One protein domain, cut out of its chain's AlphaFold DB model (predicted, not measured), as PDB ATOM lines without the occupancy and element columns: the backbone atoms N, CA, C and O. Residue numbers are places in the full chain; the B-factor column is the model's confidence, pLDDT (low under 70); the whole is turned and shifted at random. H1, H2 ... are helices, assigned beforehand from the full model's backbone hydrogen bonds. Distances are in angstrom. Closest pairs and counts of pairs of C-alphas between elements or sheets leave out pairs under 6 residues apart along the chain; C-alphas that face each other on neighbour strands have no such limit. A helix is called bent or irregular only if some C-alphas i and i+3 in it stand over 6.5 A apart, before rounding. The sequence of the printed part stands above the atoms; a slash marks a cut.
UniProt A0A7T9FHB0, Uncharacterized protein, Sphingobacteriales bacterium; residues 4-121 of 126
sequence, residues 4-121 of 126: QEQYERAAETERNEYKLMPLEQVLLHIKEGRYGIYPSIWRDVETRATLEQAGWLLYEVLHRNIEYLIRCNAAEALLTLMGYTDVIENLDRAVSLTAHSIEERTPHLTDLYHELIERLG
ATOM      1  N   GLN A   4     -31.273 -37.827  27.587       88.19
ATOM      2  CA  GLN A   4     -30.784 -36.496  27.249       88.19
ATOM      3  C   GLN A   4     -31.933 -35.481  27.193       88.19
ATOM      4  O   GLN A   4     -31.863 -34.437  27.833       88.19
ATOM      5  N   GLU A   5     -33.033 -35.819  26.518       89.25
ATOM      6  CA  GLU A   5     -34.217 -34.954  26.425       89.25
ATOM      7  C   GLU A   5     -34.848 -34.701  27.807       89.25
ATOM      8  O   GLU A   5     -35.302 -33.598  28.110       89.25
ATOM      9  N   GLN A   6     -34.862 -35.717  28.679       87.31
ATOM     10  CA  GLN A   6     -35.351 -35.572  30.055       87.31
ATOM     11  C   GLN A   6     -34.448 -34.656  30.888       87.31
ATOM     12  O   GLN A   6     -34.952 -33.814  31.632       87.31
ATOM     13  N   TYR A   7     -33.128 -34.798  30.744       86.00
ATOM     14  CA  TYR A   7     -32.147 -33.945  31.408       86.00
ATOM     15  C   TYR A   7     -32.267 -32.487  30.950       86.00
ATOM     16  O   TYR A   7     -32.342 -31.588  31.784       86.00
ATOM     17  N   GLU A   8     -32.334 -32.252  29.639       87.00
ATOM     18  CA  GLU A   8     -32.480 -30.915  29.057       87.00
ATOM     19  C   GLU A   8     -33.777 -30.245  29.518       87.00
ATOM     20  O   GLU A   8     -33.751 -29.096  29.958       87.00
ATOM     21  N   ARG A   9     -34.896 -30.982  29.516       90.62
ATOM     22  CA  ARG A   9     -36.182 -30.459  29.992       90.62
ATOM     23  C   ARG A   9     -36.132 -30.081  31.472       90.62
ATOM     24  O   ARG A   9     -36.622 -29.016  31.830       90.62
ATOM     25  N   ALA A  10     -35.537 -30.918  32.320       88.12
ATOM     26  CA  ALA A  10     -35.403 -30.628  33.746       88.12
ATOM     27  C   ALA A  10     -34.482 -29.422  34.010       88.12
ATOM     28  O   ALA A  10     -34.833 -28.544  34.799       88.12
ATOM     29  N   ALA A  11     -33.359 -29.325  33.291       86.62
ATOM     30  CA  ALA A  11     -32.461 -28.175  33.362       86.62
ATOM     31  C   ALA A  11     -33.147 -26.874  32.917       86.62
ATOM     32  O   ALA A  11     -32.932 -25.815  33.509       86.62
ATOM     33  N   GLU A  12     -33.986 -26.945  31.882       89.62
ATOM     34  CA  GLU A  12     -34.758 -25.804  31.397       89.62
ATOM     35  C   GLU A  12     -35.879 -25.404  32.362       89.62
ATOM     36  O   GLU A  12     -36.096 -24.211  32.579       89.62
ATOM     37  N   THR A  13     -36.557 -26.366  32.996       92.50
ATOM     38  CA  THR A  13     -37.520 -26.082  34.067       92.50
ATOM     39  C   THR A  13     -36.854 -25.321  35.211       92.50
ATOM     40  O   THR A  13     -37.312 -24.229  35.539       92.50
ATOM     41  N   GLU A  14     -35.732 -25.820  35.740       91.88
ATOM     42  CA  GLU A  14     -35.004 -25.147  36.826       91.88
ATOM     43  C   GLU A  14     -34.543 -23.738  36.411       91.88
ATOM     44  O   GLU A  14     -34.683 -22.770  37.160       91.88
ATOM     45  N   ARG A  15     -34.050 -23.579  35.176       89.94
ATOM     46  CA  ARG A  15     -33.665 -22.260  34.657       89.94
ATOM     47  C   ARG A  15     -34.841 -21.290  34.611       89.94
ATOM     48  O   ARG A  15     -34.680 -20.123  34.961       89.94
ATOM     49  N   ASN A  16     -36.008 -21.748  34.168       92.44
ATOM     50  CA  ASN A  16     -37.198 -20.908  34.103       92.44
ATOM     51  C   ASN A  16     -37.696 -20.512  35.497       92.44
ATOM     52  O   ASN A  16     -38.137 -19.378  35.673       92.44
ATOM     53  N   GLU A  17     -37.578 -21.399  36.486       92.75
ATOM     54  CA  GLU A  17     -37.900 -21.084  37.880       92.75
ATOM     55  C   GLU A  17     -37.029 -19.938  38.409       92.75
ATOM     56  O   GLU A  17     -37.569 -18.938  38.888       92.75
ATOM     57  N   TYR A  18     -35.704 -20.016  38.250       92.12
ATOM     58  CA  TYR A  18     -34.806 -18.938  38.685       92.12
ATOM     59  C   TYR A  18     -35.013 -17.638  37.901       92.12
ATOM     60  O   TYR A  18     -35.056 -16.558  38.491       92.12
ATOM     61  N   LYS A  19     -35.257 -17.726  36.589       90.81
ATOM     62  CA  LYS A  19     -35.520 -16.554  35.743       90.81
ATOM     63  C   LYS A  19     -36.765 -15.771  36.173       90.81
ATOM     64  O   LYS A  19     -36.805 -14.550  36.038       90.81
ATOM     65  N   LEU A  20     -37.796 -16.466  36.652       93.38
ATOM     66  CA  LEU A  20     -39.030 -15.844  37.145       93.38
ATOM     67  C   LEU A  20     -38.914 -15.373  38.601       93.38
ATOM     68  O   LEU A  20     -39.703 -14.537  39.043       93.38
ATOM     69  N   MET A  21     -37.936 -15.891  39.342       94.88
ATOM     70  CA  MET A  21     -37.673 -15.514  40.723       94.88
ATOM     71  C   MET A  21     -37.042 -14.107  40.798       94.88
ATOM     72  O   MET A  21     -36.150 -13.780  40.005       94.88
ATOM     73  N   PRO A  22     -37.457 -13.242  41.746       96.69
ATOM     74  CA  PRO A  22     -36.766 -11.980  42.014       96.69
ATOM     75  C   PRO A  22     -35.289 -12.214  42.346       96.69
ATOM     76  O   PRO A  22     -34.966 -13.149  43.075       96.69
ATOM     77  N   LEU A  23     -34.394 -11.349  41.854       95.94
ATOM     78  CA  LEU A  23     -32.944 -11.543  42.011       95.94
ATOM     79  C   LEU A  23     -32.548 -11.666  43.490       95.94
ATOM     80  O   LEU A  23     -31.763 -12.529  43.851       95.94
ATOM     81  N   GLU A  24     -33.152 -10.863  44.362       96.38
ATOM     82  CA  GLU A  24     -32.927 -10.915  45.813       96.38
ATOM     83  C   GLU A  24     -33.204 -12.304  46.409       96.38
ATOM     84  O   GLU A  24     -32.471 -12.764  47.282       96.38
ATOM     85  N   GLN A  25     -34.229 -13.005  45.914       96.88
ATOM     86  CA  GLN A  25     -34.538 -14.364  46.359       96.88
ATOM     87  C   GLN A  25     -33.530 -15.377  45.804       96.88
ATOM     88  O   GLN A  25     -33.128 -16.285  46.528       96.88
ATOM     89  N   VAL A  26     -33.061 -15.191  44.567       96.38
ATOM     90  CA  VAL A  26     -31.980 -16.006  43.989       96.38
ATOM     91  C   VAL A  26     -30.699 -15.861  44.821       96.38
ATOM     92  O   VAL A  26     -30.089 -16.857  45.212       96.38
ATOM     93  N   LEU A  27     -30.326 -14.633  45.186       96.81
ATOM     94  CA  LEU A  27     -29.171 -14.372  46.049       96.81
ATOM     95  C   LEU A  27     -29.374 -14.946  47.460       96.81
ATOM     96  O   LEU A  27     -28.445 -15.522  48.028       96.81
ATOM     97  N   LEU A  28     -30.588 -14.879  48.015       96.50
ATOM     98  CA  LEU A  28     -30.906 -15.522  49.292       96.50
ATOM     99  C   LEU A  28     -30.724 -17.047  49.225       96.50
ATOM    100  O   LEU A  28     -30.161 -17.636  50.145       96.50
ATOM    101  N   HIS A  29     -31.136 -17.688  48.129       96.12
ATOM    102  CA  HIS A  29     -30.912 -19.118  47.912       96.12
ATOM    103  C   HIS A  29     -29.421 -19.469  47.941       96.12
ATOM    104  O   HIS A  29     -29.023 -20.381  48.667       96.12
ATOM    105  N   ILE A  30     -28.584 -18.703  47.237       96.25
ATOM    106  CA  ILE A  30     -27.125 -18.891  47.237       96.25
ATOM    107  C   ILE A  30     -26.552 -18.687  48.644       96.25
ATOM    108  O   ILE A  30     -25.760 -19.510  49.121       96.25
ATOM    109  N   LYS A  31     -26.991 -17.635  49.346       95.62
ATOM    110  CA  LYS A  31     -26.582 -17.351  50.729       95.62
ATOM    111  C   LYS A  31     -26.873 -18.533  51.645       95.62
ATOM    112  O   LYS A  31     -25.975 -18.960  52.372       95.62
ATOM    113  N   GLU A  32     -28.057 -19.120  51.531       96.12
ATOM    114  CA  GLU A  32     -28.522 -20.255  52.337       96.12
ATOM    115  C   GLU A  32     -28.029 -21.627  51.837       96.12
ATOM    116  O   GLU A  32     -28.381 -22.655  52.412       96.12
ATOM    117  N   GLY A  33     -27.191 -21.669  50.796       94.62
ATOM    118  CA  GLY A  33     -26.595 -22.911  50.294       94.62
ATOM    119  C   GLY A  33     -27.507 -23.742  49.386       94.62
ATOM    120  O   GLY A  33     -27.243 -24.922  49.163       94.62
ATOM    121  N   ARG A  34     -28.586 -23.151  48.862       94.94
ATOM    122  CA  ARG A  34     -29.514 -23.785  47.918       94.94
ATOM    123  C   ARG A  34     -29.140 -23.436  46.483       94.94
ATOM    124  O   ARG A  34     -29.625 -22.453  45.934       94.94
ATOM    125  N   TYR A  35     -28.301 -24.265  45.877       91.56
ATOM    126  CA  TYR A  35     -27.712 -23.991  44.561       91.56
ATOM    127  C   TYR A  35     -28.452 -24.617  43.368       91.56
ATOM    128  O   TYR A  35     -28.092 -24.341  42.231       91.56
ATOM    129  N   GLY A  36     -29.467 -25.448  43.616       87.88
ATOM    130  CA  GLY A  36     -30.114 -26.231  42.558       87.88
ATOM    131  C   GLY A  36     -29.282 -27.443  42.135       87.88
ATOM    132  O   GLY A  36     -28.276 -27.776  42.765       87.88
ATOM    133  N   ILE A  37     -29.748 -28.137  41.099       85.25
ATOM    134  CA  ILE A  37     -29.105 -29.332  40.537       85.25
ATOM    135  C   ILE A  37     -28.261 -28.957  39.315       85.25
ATOM    136  O   ILE A  37     -27.213 -29.556  39.070       85.25
ATOM    137  N   TYR A  38     -28.707 -27.966  38.547       86.94
ATOM    138  CA  TYR A  38     -28.076 -27.547  37.304       86.94
ATOM    139  C   TYR A  38     -27.308 -26.232  37.511       86.94
ATOM    140  O   TYR A  38     -27.527 -25.514  38.488       86.94
ATOM    141  N   PRO A  39     -26.425 -25.831  36.577       83.94
ATOM    142  CA  PRO A  39     -25.723 -24.549  36.676       83.94
ATOM    143  C   PRO A  39     -26.638 -23.319  36.477       83.94
ATOM    144  O   PRO A  39     -26.163 -22.199  36.302       83.94
ATOM    145  N   SER A  40     -27.958 -23.513  36.465       90.62
ATOM    146  CA  SER A  40     -28.960 -22.514  36.109       90.62
ATOM    147  C   SER A  40     -28.959 -21.305  37.041       90.62
ATOM    148  O   SER A  40     -29.104 -20.186  36.552       90.62
ATOM    149  N   ILE A  41     -28.755 -21.505  38.348       93.81
ATOM    150  CA  ILE A  41     -28.739 -20.400  39.316       93.81
ATOM    151  C   ILE A  41     -27.572 -19.433  39.060       93.81
ATOM    152  O   ILE A  41     -27.733 -18.222  39.165       93.81
ATOM    153  N   TRP A  42     -26.410 -19.963  38.669       92.94
ATOM    154  CA  TRP A  42     -25.193 -19.185  38.428       92.94
ATOM    155  C   TRP A  42     -25.324 -18.359  37.155       92.94
ATOM    156  O   TRP A  42     -25.093 -17.154  37.183       92.94
ATOM    157  N   ARG A  43     -25.853 -18.971  36.089       89.81
ATOM    158  CA  ARG A  43     -26.174 -18.267  34.839       89.81
ATOM    159  C   ARG A  43     -27.211 -17.165  35.017       89.81
ATOM    160  O   ARG A  43     -27.135 -16.132  34.351       89.81
ATOM    161  N   ASP A  44     -28.202 -17.375  35.884       93.44
ATOM    162  CA  ASP A  44     -29.182 -16.332  36.198       93.44
ATOM    163  C   ASP A  44     -28.507 -15.138  36.893       93.44
ATOM    164  O   ASP A  44     -28.724 -13.995  36.488       93.44
ATOM    165  N   VAL A  45     -27.610 -15.401  37.854       94.56
ATOM    166  CA  VAL A  45     -26.809 -14.364  38.526       94.56
ATOM    167  C   VAL A  45     -25.892 -13.629  37.551       94.56
ATOM    168  O   VAL A  45     -25.927 -12.403  37.527       94.56
ATOM    169  N   GLU A  46     -25.139 -14.337  36.708       91.50
ATOM    170  CA  GLU A  46     -24.279 -13.749  35.664       91.50
ATOM    171  C   GLU A  46     -25.031 -12.767  34.766       91.50
ATOM    172  O   GLU A  46     -24.500 -11.732  34.373       91.50
ATOM    173  N   THR A  47     -26.276 -13.102  34.429       90.62
ATOM    174  CA  THR A  47     -27.069 -12.331  33.468       90.62
ATOM    175  C   THR A  47     -27.742 -11.117  34.110       90.62
ATOM    176  O   THR A  47     -28.012 -10.129  33.428       90.62
ATOM    177  N   ARG A  48     -28.100 -11.203  35.396       95.00
ATOM    178  CA  ARG A  48     -29.027 -10.251  36.032       95.00
ATOM    179  C   ARG A  48     -28.433  -9.449  37.172       95.00
ATOM    180  O   ARG A  48     -28.973  -8.385  37.471       95.00
ATOM    181  N   ALA A  49     -27.422  -9.976  37.851       95.81
ATOM    182  CA  ALA A  49     -26.802  -9.290  38.969       95.81
ATOM    183  C   ALA A  49     -25.756  -8.294  38.480       95.81
ATOM    184  O   ALA A  49     -25.171  -8.443  37.409       95.81
ATOM    185  N   THR A  50     -25.487  -7.291  39.305       94.38
ATOM    186  CA  THR A  50     -24.247  -6.526  39.221       94.38
ATOM    187  C   THR A  50     -23.215  -7.094  40.187       94.38
ATOM    188  O   THR A  50     -23.542  -7.856  41.109       94.38
ATOM    189  N   LEU A  51     -21.954  -6.701  40.004       91.88
ATOM    190  CA  LEU A  51     -20.890  -7.075  40.928       91.88
ATOM    191  C   LEU A  51     -21.221  -6.615  42.356       91.88
ATOM    192  O   LEU A  51     -21.001  -7.366  43.298       91.88
ATOM    193  N   GLU A  52     -21.809  -5.429  42.532       92.94
ATOM    194  CA  GLU A  52     -22.185  -4.865  43.838       92.94
ATOM    195  C   GLU A  52     -23.247  -5.692  44.558       92.94
ATOM    196  O   GLU A  52     -23.233  -5.796  45.782       92.94
ATOM    197  N   GLN A  53     -24.154  -6.314  43.808       94.69
ATOM    198  CA  GLN A  53     -25.233  -7.112  44.382       94.69
ATOM    199  C   GLN A  53     -24.766  -8.503  44.822       94.69
ATOM    200  O   GLN A  53     -25.258  -9.023  45.823       94.69
ATOM    201  N   ALA A  54     -23.854  -9.126  44.068       95.25
ATOM    202  CA  ALA A  54     -23.531 -10.545  44.229       95.25
ATOM    203  C   ALA A  54     -22.059 -10.841  44.554       95.25
ATOM    204  O   ALA A  54     -21.762 -11.933  45.031       95.25
ATOM    205  N   GLY A  55     -21.135  -9.906  44.330       92.56
ATOM    206  CA  GLY A  55     -19.693 -10.163  44.334       92.56
ATOM    207  C   GLY A  55     -19.175 -10.735  45.651       92.56
ATOM    208  O   GLY A  55     -18.545 -11.792  45.656       92.56
ATOM    209  N   TRP A  56     -19.522 -10.108  46.779       93.62
ATOM    210  CA  TRP A  56     -19.148 -10.614  48.104       93.62
ATOM    211  C   TRP A  56     -19.747 -11.986  48.404       93.62
ATOM    212  O   TRP A  56     -19.051 -12.873  48.891       93.62
ATOM    213  N   LEU A  57     -21.017 -12.196  48.056       95.06
ATOM    214  CA  LEU A  57     -21.683 -13.475  48.267       95.06
ATOM    215  C   LEU A  57     -21.020 -14.599  47.455       95.06
ATOM    216  O   LEU A  57     -20.764 -15.679  47.985       95.06
ATOM    217  N   LEU A  58     -20.722 -14.351  46.179       92.31
ATOM    218  CA  LEU A  58     -20.045 -15.314  45.311       92.31
ATOM    219  C   LEU A  58     -18.632 -15.619  45.820       92.31
ATOM    220  O   LEU A  58     -18.245 -16.786  45.883       92.31
ATOM    221  N   TYR A  59     -17.894 -14.600  46.269       90.00
ATOM    222  CA  TYR A  59     -16.586 -14.771  46.901       90.00
ATOM    223  C   TYR A  59     -16.659 -15.637  48.166       90.00
ATOM    224  O   TYR A  59     -15.841 -16.540  48.358       90.00
ATOM    225  N   GLU A  60     -17.668 -15.438  49.015       91.31
ATOM    226  CA  GLU A  60     -17.881 -16.268  50.201       91.31
ATOM    227  C   GLU A  60     -18.164 -17.729  49.847       91.31
ATOM    228  O   GLU A  60     -17.676 -18.627  50.534       91.31
ATOM    229  N   VAL A  61     -18.898 -17.996  48.762       91.12
ATOM    230  CA  VAL A  61     -19.143 -19.367  48.282       91.12
ATOM    231  C   VAL A  61     -17.831 -20.086  47.949       91.12
ATOM    232  O   VAL A  61     -17.707 -21.272  48.262       91.12
ATOM    233  N   LEU A  62     -16.821 -19.385  47.418       86.31
ATOM    234  CA  LEU A  62     -15.498 -19.966  47.137       86.31
ATOM    235  C   LEU A  62     -14.799 -20.500  48.394       86.31
ATOM    236  O   LEU A  62     -14.040 -21.465  48.311       86.31
ATOM    237  N   HIS A  63     -15.086 -19.906  49.553       83.81
ATOM    238  CA  HIS A  63     -14.488 -20.262  50.842       83.81
ATOM    239  C   HIS A  63     -15.258 -21.361  51.579       83.81
ATOM    240  O   HIS A  63     -14.796 -21.872  52.601       83.81
ATOM    241  N   ARG A  64     -16.437 -21.752  51.082       87.44
ATOM    242  CA  ARG A  64     -17.240 -22.797  51.716       87.44
ATOM    243  C   ARG A  64     -16.642 -24.179  51.453       87.44
ATOM    244  O   ARG A  64     -16.173 -24.507  50.357       87.44
ATOM    245  N   ASN A  65     -16.755 -25.043  52.458       87.50
ATOM    246  CA  ASN A  65     -16.452 -26.464  52.321       87.50
ATOM    247  C   ASN A  65     -17.617 -27.204  51.634       87.50
ATOM    248  O   ASN A  65     -18.385 -27.913  52.278       87.50
ATOM    249  N   ILE A  66     -17.780 -26.966  50.331       86.19
ATOM    250  CA  ILE A  66     -18.834 -27.533  49.475       86.19
ATOM    251  C   ILE A  66     -18.236 -28.240  48.252       86.19
ATOM    252  O   ILE A  66     -17.013 -28.311  48.094       86.19
ATOM    253  N   GLU A  67     -19.090 -28.783  47.387       85.19
ATOM    254  CA  GLU A  67     -18.659 -29.477  46.176       85.19
ATOM    255  C   GLU A  67     -17.833 -28.575  45.252       85.19
ATOM    256  O   GLU A  67     -18.088 -27.379  45.094       85.19
ATOM    257  N   TYR A  68     -16.825 -29.173  44.616       79.12
ATOM    258  CA  TYR A  68     -15.889 -28.461  43.749       79.12
ATOM    259  C   TYR A  68     -16.589 -27.748  42.589       79.12
ATOM    260  O   TYR A  68     -16.304 -26.580  42.339       79.12
ATOM    261  N   LEU A  69     -17.538 -28.426  41.939       81.94
ATOM    262  CA  LEU A  69     -18.267 -27.877  40.798       81.94
ATOM    263  C   LEU A  69     -19.055 -26.614  41.176       81.94
ATOM    264  O   LEU A  69     -19.085 -25.657  40.413       81.94
ATOM    265  N   ILE A  70     -19.613 -26.572  42.389       87.75
ATOM    266  CA  ILE A  70     -20.326 -25.396  42.896       87.75
ATOM    267  C   ILE A  70     -19.375 -24.204  43.038       87.75
ATOM    268  O   ILE A  70     -19.698 -23.101  42.606       87.75
ATOM    269  N   ARG A  71     -18.177 -24.425  43.597       85.25
ATOM    270  CA  ARG A  71     -17.155 -23.371  43.690       85.25
ATOM    271  C   ARG A  71     -16.683 -22.902  42.316       85.25
ATOM    272  O   ARG A  71     -16.399 -21.721  42.161       85.25
ATOM    273  N   CYS A  72     -16.595 -23.798  41.335       82.62
ATOM    274  CA  CYS A  72     -16.258 -23.428  39.960       82.62
ATOM    275  C   CYS A  72     -17.325 -22.525  39.339       82.62
ATOM    276  O   CYS A  72     -16.971 -21.453  38.863       82.62
ATOM    277  N   ASN A  73     -18.605 -22.889  39.437       87.50
ATOM    278  CA  ASN A  73     -19.683 -22.056  38.899       87.50
ATOM    279  C   ASN A  73     -19.756 -20.686  39.601       87.50
ATOM    280  O   ASN A  73     -19.973 -19.664  38.962       87.50
ATOM    281  N   ALA A  74     -19.531 -20.640  40.919       89.94
ATOM    282  CA  ALA A  74     -19.470 -19.375  41.650       89.94
ATOM    283  C   ALA A  74     -18.284 -18.498  41.206       89.94
ATOM    284  O   ALA A  74     -18.424 -17.279  41.123       89.94
ATOM    285  N   ALA A  75     -17.128 -19.106  40.916       86.75
ATOM    286  CA  ALA A  75     -15.953 -18.392  40.422       86.75
ATOM    287  C   ALA A  75     -16.175 -17.849  39.006       86.75
ATOM    288  O   ALA A  75     -15.833 -16.701  38.741       86.75
ATOM    289  N   GLU A  76     -16.767 -18.647  38.116       85.88
ATOM    290  CA  GLU A  76     -17.140 -18.228  36.762       85.88
ATOM    291  C   GLU A  76     -18.110 -17.042  36.797       85.88
ATOM    292  O   GLU A  76     -17.850 -16.013  36.167       85.88
ATOM    293  N   ALA A  77     -19.159 -17.132  37.621       90.50
ATOM    294  CA  ALA A  77     -20.109 -16.045  37.799       90.50
ATOM    295  C   ALA A  77     -19.432 -14.770  38.320       90.50
ATOM    296  O   ALA A  77     -19.661 -13.678  37.800       90.50
ATOM    297  N   LEU A  78     -18.550 -14.902  39.313       89.69
ATOM    298  CA  LEU A  78     -17.815 -13.778  39.883       89.69
ATOM    299  C   LEU A  78     -16.911 -13.100  38.844       89.69
ATOM    300  O   LEU A  78     -16.977 -11.886  38.672       89.69
ATOM    301  N   LEU A  79     -16.111 -13.881  38.114       85.50
ATOM    302  CA  LEU A  79     -15.219 -13.376  37.067       85.50
ATOM    303  C   LEU A  79     -15.995 -12.702  35.930       85.50
ATOM    304  O   LEU A  79     -15.563 -11.662  35.429       85.50
ATOM    305  N   THR A  80     -17.157 -13.252  35.569       86.94
ATOM    306  CA  THR A  80     -18.072 -12.654  34.587       86.94
ATOM    307  C   THR A  80     -18.533 -11.273  35.038       86.94
ATOM    308  O   THR A  80     -18.396 -10.307  34.288       86.94
ATOM    309  N   LEU A  81     -19.003 -11.141  36.284       89.06
ATOM    310  CA  LEU A  81     -19.444  -9.854  36.838       89.06
ATOM    311  C   LEU A  81     -18.296  -8.838  36.976       89.06
ATOM    312  O   LEU A  81     -18.521  -7.631  36.913       89.06
ATOM    313  N   MET A  82     -17.060  -9.311  37.129       85.75
ATOM    314  CA  MET A  82     -15.850  -8.483  37.130       85.75
ATOM    315  C   MET A  82     -15.366  -8.115  35.715       85.75
ATOM    316  O   MET A  82     -14.425  -7.334  35.567       85.75
ATOM    317  N   GLY A  83     -15.995  -8.640  34.661       83.19
ATOM    318  CA  GLY A  83     -15.610  -8.374  33.275       83.19
ATOM    319  C   GLY A  83     -14.338  -9.099  32.823       83.19
ATOM    320  O   GLY A  83     -13.770  -8.732  31.799       83.19
ATOM    321  N   TYR A  84     -13.885 -10.130  33.545       79.81
ATOM    322  CA  TYR A  84     -12.731 -10.955  33.163       79.81
ATOM    323  C   TYR A  84     -13.129 -12.091  32.212       79.81
ATOM    324  O   TYR A  84     -12.790 -13.254  32.433       79.81
ATOM    325  N   THR A  85     -13.843 -11.770  31.132       68.44
ATOM    326  CA  THR A  85     -14.348 -12.771  30.177       68.44
ATOM    327  C   THR A  85     -13.230 -13.558  29.492       68.44
ATOM    328  O   THR A  85     -13.393 -14.741  29.215       68.44
ATOM    329  N   ASP A  86     -12.056 -12.947  29.319       59.97
ATOM    330  CA  ASP A  86     -10.882 -13.583  28.705       59.97
ATOM    331  C   ASP A  86     -10.225 -14.641  29.620       59.97
ATOM    332  O   ASP A  86      -9.472 -15.504  29.169       59.97
ATOM    333  N   VAL A  87     -10.509 -14.600  30.929       59.75
ATOM    334  CA  VAL A  87     -10.027 -15.586  31.914       59.75
ATOM    335  C   VAL A  87     -10.946 -16.813  31.958       59.75
ATOM    336  O   VAL A  87     -10.486 -17.909  32.282       59.75
ATOM    337  N   ILE A  88     -12.217 -16.666  31.569       58.38
ATOM    338  CA  ILE A  88     -13.223 -17.741  31.579       58.38
ATOM    339  C   ILE A  88     -12.842 -18.862  30.604       58.38
ATOM    340  O   ILE A  88     -12.928 -20.031  30.969       58.38
ATOM    341  N   GLU A  89     -12.278 -18.536  29.435       53.19
ATOM    342  CA  GLU A  89     -11.757 -19.547  28.497       53.19
ATOM    343  C   GLU A  89     -10.640 -20.419  29.111       53.19
ATOM    344  O   GLU A  89     -10.472 -21.589  28.751       53.19
ATOM    345  N   ASN A  90      -9.876 -19.877  30.067       49.59
ATOM    346  CA  ASN A  90      -8.864 -20.632  30.808       49.59
ATOM    347  C   ASN A  90      -9.461 -21.389  32.004       49.59
ATOM    348  O   ASN A  90      -8.963 -22.463  32.349       49.59
ATOM    349  N   LEU A  91     -10.536 -20.873  32.607       54.88
ATOM    350  CA  LEU A  91     -11.265 -21.557  33.673       54.88
ATOM    351  C   LEU A  91     -11.979 -22.805  33.137       54.88
ATOM    352  O   LEU A  91     -11.850 -23.864  33.742       54.88
ATOM    353  N   ASP A  92     -12.612 -22.730  31.966       51.25
ATOM    354  CA  ASP A  92     -13.227 -23.880  31.280       51.25
ATOM    355  C   ASP A  92     -12.207 -24.993  30.984       51.25
ATOM    356  O   ASP A  92     -12.478 -26.191  31.144       51.25
ATOM    357  N   ARG A  93     -10.974 -24.604  30.629       43.47
ATOM    358  CA  ARG A  93      -9.845 -25.536  30.482       43.47
ATOM    359  C   ARG A  93      -9.409 -26.148  31.813       43.47
ATOM    360  O   ARG A  93      -9.088 -27.335  31.837       43.47
ATOM    361  N   ALA A  94      -9.418 -25.384  32.905       42.59
ATOM    362  CA  ALA A  94      -9.086 -25.865  34.249       42.59
ATOM    363  C   ALA A  94     -10.204 -26.726  34.876       42.59
ATOM    364  O   ALA A  94      -9.922 -27.650  35.631       42.59
ATOM    365  N   VAL A  95     -11.474 -26.485  34.540       48.03
ATOM    366  CA  VAL A  95     -12.615 -27.324  34.945       48.03
ATOM    367  C   VAL A  95     -12.592 -28.668  34.203       48.03
ATOM    368  O   VAL A  95     -12.915 -29.695  34.800       48.03
ATOM    369  N   SER A  96     -12.113 -28.697  32.952       43.31
ATOM    370  CA  SER A  96     -11.838 -29.944  32.212       43.31
ATOM    371  C   SER A  96     -10.587 -30.697  32.692       43.31
ATOM    372  O   SER A  96     -10.445 -31.890  32.418       43.31
ATOM    373  N   LEU A  97      -9.680 -30.036  33.419       34.97
ATOM    374  CA  LEU A  97      -8.432 -30.608  33.921       34.97
ATOM    375  C   LEU A  97      -8.430 -30.642  35.452       34.97
ATOM    376  O   LEU A  97      -7.849 -29.788  36.102       34.97
ATOM    377  N   THR A  98      -9.050 -31.701  35.977       42.06
ATOM    378  CA  THR A  98      -8.772 -32.329  37.280       42.06
ATOM    379  C   THR A  98      -8.871 -31.472  38.551       42.06
ATOM    380  O   THR A  98      -8.307 -30.395  38.713       42.06
ATOM    381  N   ALA A  99      -9.554 -32.060  39.537       44.34
ATOM    382  CA  ALA A  99      -9.602 -31.640  40.929       44.34
ATOM    383  C   ALA A  99      -8.193 -31.438  41.517       44.34
ATOM    384  O   ALA A  99      -7.596 -32.374  42.042       44.34
ATOM    385  N   HIS A 100      -7.675 -30.215  41.445       43.00
ATOM    386  CA  HIS A 100      -6.500 -29.798  42.200       43.00
ATOM    387  C   HIS A 100      -6.950 -29.008  43.431       43.00
ATOM    388  O   HIS A 100      -7.914 -28.234  43.399       43.00
ATOM    389  N   SER A 101      -6.313 -29.331  44.552       48.28
ATOM    390  CA  SER A 101      -6.679 -28.961  45.914       48.28
ATOM    391  C   SER A 101      -6.782 -27.450  46.123       48.28
ATOM    392  O   SER A 101      -6.082 -26.655  45.505       48.28
ATOM    393  N   ILE A 102      -7.637 -27.071  47.076       46.66
ATOM    394  CA  ILE A 102      -7.885 -25.698  47.556       46.66
ATOM    395  C   ILE A 102      -6.579 -24.919  47.845       46.66
ATOM    396  O   ILE A 102      -6.550 -23.698  47.722       46.66
ATOM    397  N   GLU A 103      -5.496 -25.624  48.173       41.84
ATOM    398  CA  GLU A 103      -4.187 -25.083  48.560       41.84
ATOM    399  C   GLU A 103      -3.421 -24.363  47.434       41.84
ATOM    400  O   GLU A 103      -2.619 -23.484  47.726       41.84
ATOM    401  N   GLU A 104      -3.687 -24.648  46.155       47.97
ATOM    402  CA  GLU A 104      -2.990 -23.973  45.041       47.97
ATOM    403  C   GLU A 104      -3.664 -22.652  44.614       47.97
ATOM    404  O   GLU A 104      -3.140 -21.922  43.776       47.97
ATOM    405  N   ARG A 105      -4.820 -22.300  45.204       50.69
ATOM    406  CA  ARG A 105      -5.634 -21.127  44.814       50.69
ATOM    407  C   ARG A 105      -5.452 -19.893  45.702       50.69
ATOM    408  O   ARG A 105      -5.986 -18.832  45.386       50.69
ATOM    409  N   THR A 106      -4.707 -20.005  46.798       50.47
ATOM    410  CA  THR A 106      -4.549 -18.945  47.808       50.47
ATOM    411  C   THR A 106      -3.967 -17.624  47.275       50.47
ATOM    412  O   THR A 106      -4.434 -16.579  47.726       50.47
ATOM    413  N   PRO A 107      -3.029 -17.599  46.301       51.22
ATOM    414  CA  PRO A 107      -2.542 -16.334  45.740       51.22
ATOM    415  C   PRO A 107      -3.643 -15.558  45.002       51.22
ATOM    416  O   PRO A 107      -3.805 -14.361  45.211       51.22
ATOM    417  N   HIS A 108      -4.466 -16.255  44.215       65.00
ATOM    418  CA  HIS A 108      -5.506 -15.638  43.386       65.00
ATOM    419  C   HIS A 108      -6.710 -15.137  44.193       65.00
ATOM    420  O   HIS A 108      -7.400 -14.217  43.764       65.00
ATOM    421  N   LEU A 109      -6.968 -15.716  45.370       66.50
ATOM    422  CA  LEU A 109      -8.040 -15.258  46.259       66.50
ATOM    423  C   LEU A 109      -7.735 -13.899  46.897       66.50
ATOM    424  O   LEU A 109      -8.671 -13.145  47.155       66.50
ATOM    425  N   THR A 110      -6.458 -13.588  47.135       69.19
ATOM    426  CA  THR A 110      -6.022 -12.274  47.630       69.19
ATOM    427  C   THR A 110      -6.207 -11.203  46.561       69.19
ATOM    428  O   THR A 110      -6.751 -10.142  46.851       69.19
ATOM    429  N   ASP A 111      -5.837 -11.497  45.313       75.75
ATOM    430  CA  ASP A 111      -6.043 -10.577  44.189       75.75
ATOM    431  C   ASP A 111      -7.541 -10.331  43.946       75.75
ATOM    432  O   ASP A 111      -7.976  -9.187  43.846       75.75
ATOM    433  N   LEU A 112      -8.353 -11.398  43.956       77.81
ATOM    434  CA  LEU A 112      -9.816 -11.293  43.879       77.81
ATOM    435  C   LEU A 112     -10.393 -10.463  45.031       77.81
ATOM    436  O   LEU A 112     -11.295  -9.661  44.816       77.81
ATOM    437  N   TYR A 113      -9.881 -10.644  46.249       80.00
ATOM    438  CA  TYR A 113     -10.311  -9.873  47.412       80.00
ATOM    439  C   TYR A 113     -10.003  -8.381  47.262       80.00
ATOM    440  O   TYR A 113     -10.871  -7.549  47.521       80.00
ATOM    441  N   HIS A 114      -8.792  -8.037  46.816       81.31
ATOM    442  CA  HIS A 114      -8.408  -6.650  46.561       81.31
ATOM    443  C   HIS A 114      -9.278  -6.008  45.482       81.31
ATOM    444  O   HIS A 114      -9.795  -4.914  45.695       81.31
ATOM    445  N   GLU A 115      -9.499  -6.713  44.375       83.81
ATOM    446  CA  GLU A 115     -10.342  -6.239  43.280       83.81
ATOM    447  C   GLU A 115     -11.799  -6.038  43.736       83.81
ATOM    448  O   GLU A 115     -12.455  -5.071  43.348       83.81
ATOM    449  N   LEU A 116     -12.311  -6.910  44.612       84.88
ATOM    450  CA  LEU A 116     -13.645  -6.745  45.195       84.88
ATOM    451  C   LEU A 116     -13.734  -5.531  46.116       84.88
ATOM    452  O   LEU A 116     -14.707  -4.793  46.020       84.88
ATOM    453  N   ILE A 117     -12.733  -5.285  46.964       85.56
ATOM    454  CA  ILE A 117     -12.692  -4.060  47.778       85.56
ATOM    455  C   ILE A 117     -12.669  -2.817  46.886       85.56
ATOM    456  O   ILE A 117     -13.392  -1.861  47.159       85.56
ATOM    457  N   GLU A 118     -11.855  -2.819  45.830       86.44
ATOM    458  CA  GLU A 118     -11.734  -1.676  44.924       86.44
ATOM    459  C   GLU A 118     -13.061  -1.362  44.226       86.44
ATOM    460  O   GLU A 118     -13.465  -0.200  44.156       86.44
ATOM    461  N   ARG A 119     -13.763  -2.393  43.742       83.69
ATOM    462  CA  ARG A 119     -14.984  -2.212  42.949       83.69
ATOM    463  C   ARG A 119     -16.253  -2.063  43.773       83.69
ATOM    464  O   ARG A 119     -17.169  -1.377  43.334       83.69
ATOM    465  N   LEU A 120     -16.329  -2.713  44.932       85.00
ATOM    466  CA  LEU A 120     -17.538  -2.745  45.759       85.00
ATOM    467  C   LEU A 120     -17.493  -1.785  46.942       85.00
ATOM    468  O   LEU A 120     -18.538  -1.475  47.515       85.00
ATOM    469  N   GLY A 121     -16.305  -1.311  47.315       74.81
ATOM    470  CA  GLY A 121     -16.097  -0.675  48.607       74.81
ATOM    471  C   GLY A 121     -16.202  -1.685  49.756       74.81
ATOM    472  O   GLY A 121     -16.156  -2.898  49.544       74.81
TER     473      GLY A 121
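What this domain is: This is residues 4 to 121 of the 126 residues of an uncharacterized protein of Sphingobacteriales bacterium (UniProt A0A7T9FHB0). The longest helix, H1, makes one end of a cluster of helices and packs on H3; H5, nearest the middle, has H3, H4 and H6 packed on it, and H7 packs on H4 at the other end. H2 packs on both H3 and H4. The printed part has 118 residues with seven named helices, H1 to H7 in order, and no named strand: the class is all helix, the packing mostly aligned. The whole is compact, with a radius of gyration of the C-alphas of 14.3 A and spans of 41 by 33 by 27 A.

How they stand to each other: Start at H1, residues 4 to 20, which touches H3, residues 40 to 48, at a steep tilt of 42 degrees; their closest C-alphas, Arg 15 and Ser 40, are 4.9 A apart. Next, H3 touches H5, residues 68 to 81, at a shallow tilt of 10 degrees, the same way, closest at C-alphas 46 and 77, 5.2 A. H5 forms a hairpin with H4, residues 51 to 63, closest at C-alphas 71 and 62, 5.1 A, and another with H6, residues 85 to 96, closest at C-alphas 76 and 88, 6.5 A. H2, residues 23 to 31, touches H3, closest at C-alphas 26 and 41, 7.2 A; residues 54 to 57 alone of H4 touch H2, closest at C-alphas 57 and 31, 6.7 A. H7, residues 106 to 120, touches H4, opposite ways at a shallow tilt of 20 degrees, closest at C-alphas 120 and 52, 5.5 A. H1 and H7 are apart. Every O i to N i+4 pair is within hydrogen-bond range in H1, H2, H3 and H5, but 6 of 9 in H4, 5 of 8 in H6 and 9 of 11 in H7.

Where its parts are: Find C-alpha 4 at (-30.784, -36.496, 27.249); from there H1 runs 24.3 A to C-alpha 20. H5 spans 20.2 A from C-alpha 68 at (-15.889, -28.461, 43.749). H4 is irregular, with C-alphas 53 and 56 7.9 A apart. H7 runs 20.9 A to C-alpha 120 at (-17.538, -2.745, 45.759).

The domain as a whole: The two C-alphas farthest apart, Glu 5 and Gly 121, are 44.7 A apart. The printed part has no cut, and no link is long. Residues 103 to 108, of which 106 to 108 belong to H7, stand free. Residues 85 to 110 have pLDDT under 70.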